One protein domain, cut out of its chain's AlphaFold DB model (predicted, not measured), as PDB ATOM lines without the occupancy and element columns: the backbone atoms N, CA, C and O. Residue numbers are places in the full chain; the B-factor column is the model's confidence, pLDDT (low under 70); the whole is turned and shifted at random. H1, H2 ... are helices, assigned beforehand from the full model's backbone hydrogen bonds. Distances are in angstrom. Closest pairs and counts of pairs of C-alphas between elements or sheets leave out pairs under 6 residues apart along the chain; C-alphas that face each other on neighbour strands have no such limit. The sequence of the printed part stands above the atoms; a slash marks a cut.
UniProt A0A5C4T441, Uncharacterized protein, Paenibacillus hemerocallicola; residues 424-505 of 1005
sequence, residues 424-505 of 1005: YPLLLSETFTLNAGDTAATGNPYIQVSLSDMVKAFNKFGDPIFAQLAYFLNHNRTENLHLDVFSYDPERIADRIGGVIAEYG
ATOM      1  N   TYR A 424     -34.915  43.994  45.111       95.12
ATOM      2  CA  TYR A 424     -34.471  44.124  43.720       95.12
ATOM      3  C   TYR A 424     -35.274  45.141  42.893       95.12
ATOM      4  O   TYR A 424     -34.654  45.824  42.079       95.12
ATOM      5  N   PRO A 425     -36.599  45.329  43.088       95.88
ATOM      6  CA  PRO A 425     -37.323  46.333  42.324       95.88
ATOM      7  C   PRO A 425     -36.970  47.761  42.759       95.88
ATOM      8  O   PRO A 425     -37.373  48.697  42.082       95.88
ATOM      9  N   LEU A 426     -36.212  47.940  43.850       96.69
ATOM     10  CA  LEU A 426     -35.662  49.225  44.295       96.69
ATOM     11  C   LEU A 426     -34.308  49.552  43.649       96.69
ATOM     12  O   LEU A 426     -33.752  50.614  43.929       96.69
ATOM     13  N   LEU A 427     -33.761  48.656  42.817       96.12
ATOM     14  CA  LEU A 427     -32.537  48.912  42.065       96.12
ATOM     15  C   LEU A 427     -32.801  49.887  40.912       96.12
ATOM     16  O   LEU A 427     -33.752  49.744  40.139       96.12
ATOM     17  N   LEU A 428     -31.940  50.887  40.802       96.31
ATOM     18  CA  LEU A 428     -32.028  52.024  39.898       96.31
ATOM     19  C   LEU A 428     -30.707  52.122  39.137       96.31
ATOM     20  O   LEU A 428     -29.622  52.015  39.719       96.31
ATOM     21  N   SER A 429     -30.808  52.203  37.809       94.75
ATOM     22  CA  SER A 429     -29.679  52.180  36.872       94.75
ATOM     23  C   SER A 429     -28.622  51.104  37.190       94.75
ATOM     24  O   SER A 429     -27.419  51.331  37.052       94.75
ATOM     25  N   GLU A 430     -29.074  49.934  37.668       93.31
ATOM     26  CA  GLU A 430     -28.254  48.763  38.044       93.31
ATOM     27  C   GLU A 430     -27.150  49.018  39.088       93.31
ATOM     28  O   GLU A 430     -26.331  48.144  39.355       93.31
ATOM     29  N   THR A 431     -27.132  50.195  39.709       93.19
ATOM     30  CA  THR A 431     -26.004  50.654  40.534       93.19
ATOM     31  C   THR A 431     -26.464  51.166  41.894       93.19
ATOM     32  O   THR A 431     -25.744  51.035  42.885       93.19
ATOM     33  N   PHE A 432     -27.669  51.730  41.949       96.00
ATOM     34  CA  PHE A 432     -28.206  52.406  43.121       96.00
ATOM     35  C   PHE A 432     -29.386  51.624  43.682       96.00
ATOM     36  O   PHE A 432     -30.202  51.087  42.943       96.00
ATOM     37  N   THR A 433     -29.497  51.571  45.001       95.88
ATOM     38  CA  THR A 433     -30.740  51.224  45.692       95.88
ATOM     39  C   THR A 433     -31.423  52.529  46.060       95.88
ATOM     40  O   THR A 433     -30.732  53.451  46.493       95.88
ATOM     41  N   LEU A 434     -32.753  52.596  45.937       94.12
ATOM     42  CA  LEU A 434     -33.544  53.719  46.446       94.12
ATOM     43  C   LEU A 434     -33.040  54.179  47.826       94.12
ATOM     44  O   LEU A 434     -33.005  53.400  48.782       94.12
ATOM     45  N   ASN A 435     -32.725  55.465  47.930       90.12
ATOM     46  CA  ASN A 435     -32.222  56.090  49.145       90.12
ATOM     47  C   ASN A 435     -33.363  56.700  49.989       90.12
ATOM     48  O   ASN A 435     -33.340  57.870  50.343       90.12
ATOM     49  N   ALA A 436     -34.411  55.918  50.262       91.75
ATOM     50  CA  ALA A 436     -35.544  56.375  51.068       91.75
ATOM     51  C   ALA A 436     -35.292  56.138  52.566       91.75
ATOM     52  O   ALA A 436     -34.836  55.059  52.975       91.75
ATOM     53  N   GLY A 437     -35.640  57.134  53.384       92.94
ATOM     54  CA  GLY A 437     -35.468  57.092  54.837       92.94
ATOM     55  C   GLY A 437     -34.005  57.031  55.290       92.94
ATOM     56  O   GLY A 437     -33.091  57.440  54.577       92.94
ATOM     57  N   ASP A 438     -33.782  56.467  56.477       93.62
ATOM     58  CA  ASP A 438     -32.460  56.287  57.082       93.62
ATOM     59  C   ASP A 438     -31.669  55.177  56.339       93.62
ATOM     60  O   ASP A 438     -31.445  54.086  56.871       93.62
ATOM     61  N   THR A 439     -31.248  55.428  55.097       92.62
ATOM     62  CA  THR A 439     -30.557  54.462  54.226       92.62
ATOM     63  C   THR A 439     -29.298  55.076  53.625       92.62
ATOM     64  O   THR A 439     -29.321  56.201  53.157       92.62
ATOM     65  N   ALA A 440     -28.191  54.329  53.629       92.81
ATOM     66  CA  ALA A 440     -26.951  54.657  52.916       92.81
ATOM     67  C   ALA A 440     -26.453  56.124  53.065       92.81
ATOM     68  O   ALA A 440     -26.687  56.776  54.081       92.81
ATOM     69  N   ALA A 441     -25.653  56.598  52.111       94.69
ATOM     70  CA  ALA A 441     -25.049  57.928  52.082       94.69
ATOM     71  C   ALA A 441     -25.642  58.740  50.912       94.69
ATOM     72  O   ALA A 441     -26.258  58.179  50.013       94.69
ATOM     73  N   THR A 442     -25.504  60.060  50.901       96.06
ATOM     74  CA  THR A 442     -26.165  60.929  49.912       96.06
ATOM     75  C   THR A 442     -25.650  60.641  48.492       96.06
ATOM     76  O   THR A 442     -24.495  60.929  48.174       96.06
ATOM     77  N   GLY A 443     -26.501  60.066  47.635       94.19
ATOM     78  CA  GLY A 443     -26.199  59.746  46.230       94.19
ATOM     79  C   GLY A 443     -25.145  58.658  46.002       94.19
ATOM     80  O   GLY A 443     -24.549  58.603  44.925       94.19
ATOM     81  N   ASN A 444     -24.845  57.824  47.006       95.31
ATOM     82  CA  ASN A 444     -23.766  56.844  46.894       95.31
ATOM     83  C   ASN A 444     -24.160  55.618  46.044       95.31
ATOM     84  O   ASN A 444     -25.250  55.074  46.224       95.31
ATOM     85  N   PRO A 445     -23.263  55.104  45.177       95.06
ATOM     86  CA  PRO A 445     -23.503  53.865  44.442       95.06
ATOM     87  C   PRO A 445     -23.468  52.678  45.411       95.06
ATOM     88  O   PRO A 445     -22.424  52.338  45.973       95.06
ATOM     89  N   TYR A 446     -24.628  52.073  45.656       93.50
ATOM     90  CA  TYR A 446     -24.801  51.006  46.636       93.50
ATOM     91  C   TYR A 446     -25.964  50.076  46.277       93.50
ATOM     92  O   TYR A 446     -27.041  50.514  45.877       93.50
ATOM     93  N   ILE A 447     -25.757  48.777  46.504       94.88
ATOM     94  CA  ILE A 447     -26.732  47.714  46.262       94.88
ATOM     95  C   ILE A 447     -27.075  47.020  47.587       94.88
ATOM     96  O   ILE A 447     -26.205  46.435  48.231       94.88
ATOM     97  N   GLN A 448     -28.354  47.065  47.979       94.50
ATOM     98  CA  GLN A 448     -28.884  46.389  49.172       94.50
ATOM     99  C   GLN A 448     -29.082  44.883  48.978       94.50
ATOM    100  O   GLN A 448     -29.053  44.126  49.950       94.50
ATOM    101  N   VAL A 449     -29.299  44.437  47.738       94.94
ATOM    102  CA  VAL A 449     -29.520  43.021  47.426       94.94
ATOM    103  C   VAL A 449     -28.231  42.229  47.663       94.94
ATOM    104  O   VAL A 449     -27.173  42.567  47.139       94.94
ATOM    105  N   SER A 450     -28.323  41.151  48.438       94.81
ATOM    106  CA  SER A 450     -27.178  40.311  48.793       94.81
ATOM    107  C   SER A 450     -27.071  39.080  47.895       94.81
ATOM    108  O   SER A 450     -28.030  38.322  47.746       94.81
ATOM    109  N   LEU A 451     -25.874  38.823  47.354       96.75
ATOM    110  CA  LEU A 451     -25.601  37.634  46.542       96.75
ATOM    111  C   LEU A 451     -25.902  36.339  47.310       96.75
ATOM    112  O   LEU A 451     -26.531  35.433  46.761       96.75
ATOM    113  N   SER A 452     -25.492  36.249  48.581       95.19
ATOM    114  CA  SER A 452     -25.711  35.043  49.391       95.19
ATOM    115  C   SER A 452     -27.193  34.736  49.562       95.19
ATOM    116  O   SER A 452     -27.592  33.571  49.506       95.19
ATOM    117  N   ASP A 453     -28.012  35.775  49.722       95.94
ATOM    118  CA  ASP A 453     -29.444  35.627  49.959       95.94
ATOM    119  C   ASP A 453     -30.154  35.202  48.677       95.94
ATOM    120  O   ASP A 453     -31.026  34.340  48.722       95.94
ATOM    121  N   MET A 454     -29.730  35.713  47.514       98.06
ATOM    122  CA  MET A 454     -30.292  35.306  46.221       98.06
ATOM    123  C   MET A 454     -29.928  33.860  45.868       98.06
ATOM    124  O   MET A 454     -30.789  33.085  45.451       98.06
ATOM    125  N   VAL A 455     -28.678  33.447  46.110       98.06
ATOM    126  CA  VAL A 455     -28.253  32.046  45.934       98.06
ATOM    127  C   VAL A 455     -29.045  31.121  46.869       98.06
ATOM    128  O   VAL A 455     -29.517  30.060  46.450       98.06
ATOM    129  N   LYS A 456     -29.243  31.528  48.130       96.12
ATOM    130  CA  LYS A 456     -30.037  30.784  49.118       96.12
ATOM    131  C   LYS A 456     -31.509  30.686  48.711       96.12
ATOM    132  O   LYS A 456     -32.062  29.584  48.728       96.12
ATOM    133  N   ALA A 457     -32.122  31.801  48.322       97.31
ATOM    134  CA  ALA A 457     -33.509  31.869  47.878       97.31
ATOM    135  C   ALA A 457     -33.737  30.978  46.656       97.31
ATOM    136  O   ALA A 457     -34.650  30.155  46.660       97.31
ATOM    137  N   PHE A 458     -32.854  31.032  45.655       98.31
ATOM    138  CA  PHE A 458     -32.942  30.143  44.499       98.31
ATOM    139  C   PHE A 458     -32.787  28.669  44.889       98.31
ATOM    140  O   PHE A 458     -33.516  27.804  44.399       98.31
ATOM    141  N   ASN A 459     -31.878  28.356  45.817       97.12
ATOM    142  CA  ASN A 459     -31.735  26.991  46.304       97.12
ATOM    143  C   ASN A 459     -33.011  26.478  46.992       97.12
ATOM    144  O   ASN A 459     -33.355  25.311  46.808       97.12
ATOM    145  N   LYS A 460     -33.701  27.339  47.750       95.81
ATOM    146  CA  LYS A 460     -34.914  26.997  48.506       95.81
ATOM    147  C   LYS A 460     -36.188  26.980  47.666       95.81
ATOM    148  O   LYS A 460     -37.017  26.099  47.869       95.81
ATOM    149  N   PHE A 461     -36.343  27.924  46.745       96.00
ATOM    150  CA  PHE A 461     -37.607  28.157  46.046       96.00
ATOM    151  C   PHE A 461     -37.565  27.798  44.561       96.00
ATOM    152  O   PHE A 461     -38.585  27.411  44.001       96.00
ATOM    153  N   GLY A 462     -36.392  27.880  43.931       96.69
ATOM    154  CA  GLY A 462     -36.218  27.586  42.509       96.69
ATOM    155  C   GLY A 462     -36.736  28.663  41.552       96.69
ATOM    156  O   GLY A 462     -36.702  28.427  40.348       96.69
ATOM    157  N   ASP A 463     -37.188  29.826  42.040       96.12
ATOM    158  CA  ASP A 463     -37.697  30.892  41.169       96.12
ATOM    159  C   ASP A 463     -36.601  31.475  40.261       96.12
ATOM    160  O   ASP A 463     -35.529  31.837  40.767       96.12
ATOM    161  N   PRO A 464     -36.870  31.659  38.952       97.38
ATOM    162  CA  PRO A 464     -35.898  32.204  38.007       97.38
ATOM    163  C   PRO A 464     -35.306  33.558  38.416       97.38
ATOM    164  O   PRO A 464     -34.105  33.774  38.257       97.38
ATOM    165  N   ILE A 465     -36.119  34.436  39.013       96.75
ATOM    166  CA  ILE A 465     -35.687  35.782  39.410       96.75
ATOM    167  C   ILE A 465     -34.510  35.754  40.395       96.75
ATOM    168  O   ILE A 465     -33.573  36.536  40.258       96.75
ATOM    169  N   PHE A 466     -34.484  34.810  41.342       98.38
ATOM    170  CA  PHE A 466     -33.383  34.705  42.306       98.38
ATOM    171  C   PHE A 466     -32.081  34.236  41.646       98.38
ATOM    172  O   PHE A 466     -31.003  34.702  42.011       98.38
ATOM    173  N   ALA A 467     -32.163  33.363  40.639       98.56
ATOM    174  CA  ALA A 467     -31.001  32.964  39.849       98.56
ATOM    175  C   ALA A 467     -30.487  34.112  38.963       98.56
ATOM    176  O   ALA A 467     -29.279  34.339  38.909       98.56
ATOM    177  N   GLN A 468     -31.385  34.875  38.331       98.38
ATOM    178  CA  GLN A 468     -31.034  36.071  37.556       98.38
ATOM    179  C   GLN A 468     -30.343  37.130  38.421       98.38
ATOM    180  O   GLN A 468     -29.322  37.680  38.013       98.38
ATOM    181  N   LEU A 469     -30.840  37.362  39.639       98.12
ATOM    182  CA  LEU A 469     -30.229  38.284  40.596       98.12
ATOM    183  C   LEU A 469     -28.867  37.788  41.091       98.12
ATOM    184  O   LEU A 469     -27.922  38.570  41.144       98.12
ATOM    185  N   ALA A 470     -28.729  36.498  41.411       98.50
ATOM    186  CA  ALA A 470     -27.439  35.929  41.796       98.50
ATOM    187  C   ALA A 470     -26.399  36.050  40.666       98.50
ATOM    188  O   ALA A 470     -25.253  36.418  40.913       98.50
ATOM    189  N   TYR A 471     -26.806  35.801  39.420       98.50
ATOM    190  CA  TYR A 471     -25.957  35.987  38.244       98.50
ATOM    191  C   TYR A 471     -25.554  37.456  38.052       98.50
ATOM    192  O   TYR A 471     -24.371  37.742  37.873       98.50
ATOM    193  N   PHE A 472     -26.509  38.386  38.157       97.38
ATOM    194  CA  PHE A 472     -26.276  39.832  38.077       97.38
ATOM    195  C   PHE A 472     -25.271  40.313  39.137       97.38
ATOM    196  O   PHE A 472     -24.257  40.925  38.801       97.38
ATOM    197  N   LEU A 473     -25.499  39.959  40.407       97.38
ATOM    198  CA  LEU A 473     -24.634  40.333  41.533       97.38
ATOM    199  C   LEU A 473     -23.243  39.694  41.453       97.38
ATOM    200  O   LEU A 473     -22.289  40.238  42.003       97.38
ATOM    201  N   ASN A 474     -23.109  38.576  40.738       97.56
ATOM    202  CA  ASN A 474     -21.829  37.947  40.423       97.56
ATOM    203  C   ASN A 474     -21.248  38.430  39.080       97.56
ATOM    204  O   ASN A 474     -20.552  37.692  38.384       97.56
ATOM    205  N   HIS A 475     -21.535  39.676  38.697       96.06
ATOM    206  CA  HIS A 475     -21.016  40.323  37.487       96.06
ATOM    207  C   HIS A 475     -21.371  39.596  36.185       96.06
ATOM    208  O   HIS A 475     -20.555  39.525  35.261       96.06
ATOM    209  N   ASN A 476     -22.596  39.071  36.109       96.38
ATOM    210  CA  ASN A 476     -23.105  38.300  34.979       96.38
ATOM    211  C   ASN A 476     -22.213  37.095  34.653       96.38
ATOM    212  O   ASN A 476     -21.801  36.898  33.508       96.38
ATOM    213  N   ARG A 477     -21.877  36.312  35.685       97.12
ATOM    214  CA  ARG A 477     -21.067  35.090  35.594       97.12
ATOM    215  C   ARG A 477     -21.608  34.011  36.518       97.12
ATOM    216  O   ARG A 477     -22.158  34.311  37.578       97.12
ATOM    217  N   THR A 478     -21.439  32.749  36.137       97.12
ATOM    218  CA  THR A 478     -21.780  31.607  37.003       97.12
ATOM    219  C   THR A 478     -20.572  31.080  37.765       97.12
ATOM    220  O   THR A 478     -20.734  30.422  38.792       97.12
ATOM    221  N   GLU A 479     -19.359  31.386  37.305       95.50
ATOM    222  CA  GLU A 479     -18.127  30.973  37.958       95.50
ATOM    223  C   GLU A 479     -18.068  31.498  39.397       95.50
ATOM    224  O   GLU A 479     -18.348  32.667  39.668       95.50
ATOM    225  N   ASN A 480     -17.654  30.623  40.316       92.81
ATOM    226  CA  ASN A 480     -17.570  30.872  41.758       92.81
ATOM    227  C   ASN A 480     -18.916  31.095  42.475       92.81
ATOM    228  O   ASN A 480     -18.906  31.429  43.657       92.81
ATOM    229  N   LEU A 481     -20.066  30.872  41.827       97.12
ATOM    230  CA  LEU A 481     -21.336  30.775  42.552       97.12
ATOM    231  C   LEU A 481     -21.378  29.473  43.354       97.12
ATOM    232  O   LEU A 481     -21.226  28.382  42.807       97.12
ATOM    233  N   HIS A 482     -21.616  29.573  44.657       97.44
ATOM    234  CA  HIS A 482     -21.683  28.407  45.527       97.44
ATOM    235  C   HIS A 482     -22.593  28.645  46.738       97.44
ATOM    236  O   HIS A 482     -22.827  29.780  47.157       97.44
ATOM    237  N   LEU A 483     -23.105  27.560  47.319       97.19
ATOM    238  CA  LEU A 483     -23.732  27.570  48.645       97.19
ATOM    239  C   LEU A 483     -22.676  27.686  49.753       97.19
ATOM    240  O   LEU A 483     -21.472  27.694  49.496       97.19
ATOM    241  N   ASP A 484     -23.116  27.766  51.007       95.25
ATOM    242  CA  ASP A 484     -22.204  27.794  52.146       95.25
ATOM    243  C   ASP A 484     -21.340  26.521  52.257       95.25
ATOM    244  O   ASP A 484     -21.632  25.457  51.703       95.25
ATOM    245  N   VAL A 485     -20.258  26.629  53.028       97.06
ATOM    246  CA  VAL A 485     -19.292  25.542  53.238       97.06
ATOM    247  C   VAL A 485     -19.897  24.308  53.912       97.06
ATOM    248  O   VAL A 485     -19.332  23.229  53.779       97.06
ATOM    249  N   PHE A 486     -21.038  24.413  54.595       96.75
ATOM    250  CA  PHE A 486     -21.693  23.291  55.273       96.75
ATOM    251  C   PHE A 486     -22.626  22.488  54.348       96.75
ATOM    252  O   PHE A 486     -23.204  21.490  54.779       96.75
ATOM    253  N   SER A 487     -22.764  22.888  53.081       95.81
ATOM    254  CA  SER A 487     -23.571  22.193  52.073       95.81
ATOM    255  C   SER A 487     -22.816  21.007  51.448       95.81
ATOM    256  O   SER A 487     -21.630  21.115  51.174       95.81
ATOM    257  N   TYR A 488     -23.475  19.871  51.174       92.56
ATOM    258  CA  TYR A 488     -22.809  18.657  50.644       92.56
ATOM    259  C   TYR A 488     -22.242  18.812  49.216       92.56
ATOM    260  O   TYR A 488     -21.261  18.162  48.864       92.56
ATOM    261  N   ASP A 489     -22.846  19.671  48.392       93.25
ATOM    262  CA  ASP A 489     -22.409  19.939  47.013       93.25
ATOM    263  C   ASP A 489     -22.622  21.422  46.662       93.25
ATOM    264  O   ASP A 489     -23.592  21.780  45.986       93.25
ATOM    265  N   PRO A 490     -21.784  22.318  47.213       96.38
ATOM    266  CA  PRO A 490     -22.064  23.747  47.213       96.38
ATOM    267  C   PRO A 490     -21.993  24.382  45.820       96.38
ATOM    268  O   PRO A 490     -22.750  25.309  45.555       96.38
ATOM    269  N   GLU A 491     -21.147  23.882  44.914       96.56
ATOM    270  CA  GLU A 491     -20.956  24.459  43.571       96.56
ATOM    271  C   GLU A 491     -22.030  24.037  42.555       96.56
ATOM    272  O   GLU A 491     -22.213  24.711  41.545       96.56
ATOM    273  N   ARG A 492     -22.831  22.996  42.836       96.25
ATOM    274  CA  ARG A 492     -23.932  22.571  41.945       96.25
ATOM    275  C   ARG A 492     -24.974  23.667  41.703       96.25
ATOM    276  O   ARG A 492     -25.724  23.620  40.727       96.25
ATOM    277  N   ILE A 493     -25.057  24.651  42.596       98.00
ATOM    278  CA  ILE A 493     -25.952  25.792  42.418       98.00
ATOM    279  C   ILE A 493     -25.568  26.646  41.201       98.00
ATOM    280  O   ILE A 493     -26.470  27.168  40.553       98.00
ATOM    281  N   ALA A 494     -24.281  26.719  40.835       98.00
ATOM    282  CA  ALA A 494     -23.812  27.453  39.659       98.00
ATOM    283  C   ALA A 494     -24.416  26.892  38.367       98.00
ATOM    284  O   ALA A 494     -24.953  27.654  37.566       98.00
ATOM    285  N   ASP A 495     -24.413  25.566  38.201       97.94
ATOM    286  CA  ASP A 495     -24.999  24.897  37.031       97.94
ATOM    287  C   ASP A 495     -26.512  25.116  36.956       97.94
ATOM    288  O   ASP A 495     -27.064  25.365  35.885       97.94
ATOM    289  N   ARG A 496     -27.200  25.057  38.106       98.31
ATOM    290  CA  ARG A 496     -28.646  25.322  38.175       98.31
ATOM    291  C   ARG A 496     -28.968  26.762  37.780       98.31
ATOM    292  O   ARG A 496     -29.926  26.978  37.044       98.31
ATOM    293  N   ILE A 497     -28.178  27.725  38.255       98.62
ATOM    294  CA  ILE A 497     -28.320  29.137  37.882       98.62
ATOM    295  C   ILE A 497     -28.025  29.306  36.389       98.62
ATOM    296  O   ILE A 497     -28.828  29.904  35.684       98.62
ATOM    297  N   GLY A 498     -26.946  28.708  35.876       98.56
ATOM    298  CA  GLY A 498     -26.615  28.726  34.449       98.56
ATOM    299  C   GLY A 498     -27.727  28.159  33.565       98.56
ATOM    300  O   GLY A 498     -28.021  28.731  32.518       98.56
ATOM    301  N   GLY A 499     -28.401  27.097  34.015       98.44
ATOM    302  CA  GLY A 499     -29.590  26.555  33.354       98.44
ATOM    303  C   GLY A 499     -30.736  27.565  33.268       98.44
ATOM    304  O   GLY A 499     -31.309  27.737  32.196       98.44
ATOM    305  N   VAL A 500     -31.016  28.295  34.355       98.56
ATOM    306  CA  VAL A 500     -32.019  29.374  34.346       98.56
ATOM    307  C   VAL A 500     -31.621  30.490  33.387       98.56
ATOM    308  O   VAL A 500     -32.453  30.925  32.599       98.56
ATOM    309  N   ILE A 501     -30.366  30.947  33.404       98.50
ATOM    310  CA  ILE A 501     -29.919  32.018  32.498       98.50
ATOM    311  C   ILE A 501     -30.008  31.578  31.032       98.50
ATOM    312  O   ILE A 501     -30.360  32.383  30.174       98.50
ATOM    313  N   ALA A 502     -29.741  30.305  30.732       98.31
ATOM    314  CA  ALA A 502     -29.888  29.764  29.383       98.31
ATOM    315  C   ALA A 502     -31.355  29.706  28.911       98.31
ATOM    316  O   ALA A 502     -31.608  29.862  27.718       98.31
ATOM    317  N   GLU A 503     -32.305  29.479  29.823       98.25
ATOM    318  CA  GLU A 503     -33.738  29.362  29.519       98.25
ATOM    319  C   GLU A 503     -34.462  30.720  29.513       98.25
ATOM    320  O   GLU A 503     -35.232  31.001  28.597       98.25
ATOM    321  N   TYR A 504     -34.197  31.573  30.507       97.31
ATOM    322  CA  TYR A 504     -34.932  32.819  30.768       97.31
ATOM    323  C   TYR A 504     -34.133  34.094  30.458       97.31
ATOM    324  O   TYR A 504     -34.703  35.183  30.446       97.31
ATOM    325  N   GLY A 505     -32.826  33.987  30.199       97.19
ATOM    326  CA  GLY A 505     -31.937  35.136  30.007       97.19
ATOM    327  C   GLY A 505     -31.488  35.806  31.317       97.19
ATOM    328  O   GLY A 505     -31.910  35.405  32.407       97.19
TER     329      GLY A 505
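Overview. This is residues 424 to 505 of the 1005 residues of an uncharacterized protein of Paenibacillus hemerocallicola (UniProt A0A5C4T441). A helical hairpin, H1 and H2, has a third helix, H3, packed crosswise on H2, and to one side of this small cluster a long looping arm without named elements, residues 424 to 450, reaches away and comes back to H1. A second long loop, residues 474 to 491, leads from H2 to H3. The printed part has 82 residues with three named helices in the order H1, H2, H3 and no named strand; the class is all helix, though under half of the residues, 34, are in named elements. It is only just compact, close to loose, with a radius of gyration of the C-alphas of 13.9 A, and spans 41 by 29 by 21 A.

Arrangement. In the first stretch, residues 427 to 428 pair with residues 432 to 433, antiparallel. H1, residues 451 to 461, and H2, residues 464 to 473, form a helical hairpin: they touch, and their closest C-alphas, those of Met 454 and Phe 466, are 5.0 A apart. They run opposite ways at a shallow tilt of 15 degrees. H3, residues 492 to 504, touches H2, the closest C-alphas being those of Ala 467 and Ile 497 at 5.1 A. Their lines are about perpendicular at 71 degrees, only just beyond a steep tilt. H1 and H3 are close but not clearly touching, with the C-alphas of Asn 459 and Ile 493 closest at 7.1 A. In H1, H2 and H3 every O i to N i+4 pair is within hydrogen-bond range.

Along the chain. H1 begins with C-alpha 451 at (-25.601, 37.634, 46.542) and is 15.3 A long from first to last C-alpha. H2 measures 14.3 A and H3 18.7 A in the same way. H3 ends with C-alpha 504 at (-34.932, 32.819, 30.768).

Size, cuts and confidence. The C-alphas of Thr 442 and Tyr 488, the two farthest apart, are 42.4 A from each other. The printed part has no cut. The link from H1 to H2 is tight and that from H2 to H3 is long, with 18 residues. The mean pLDDT of the printed part is 96.2, and no printed residue is under 70.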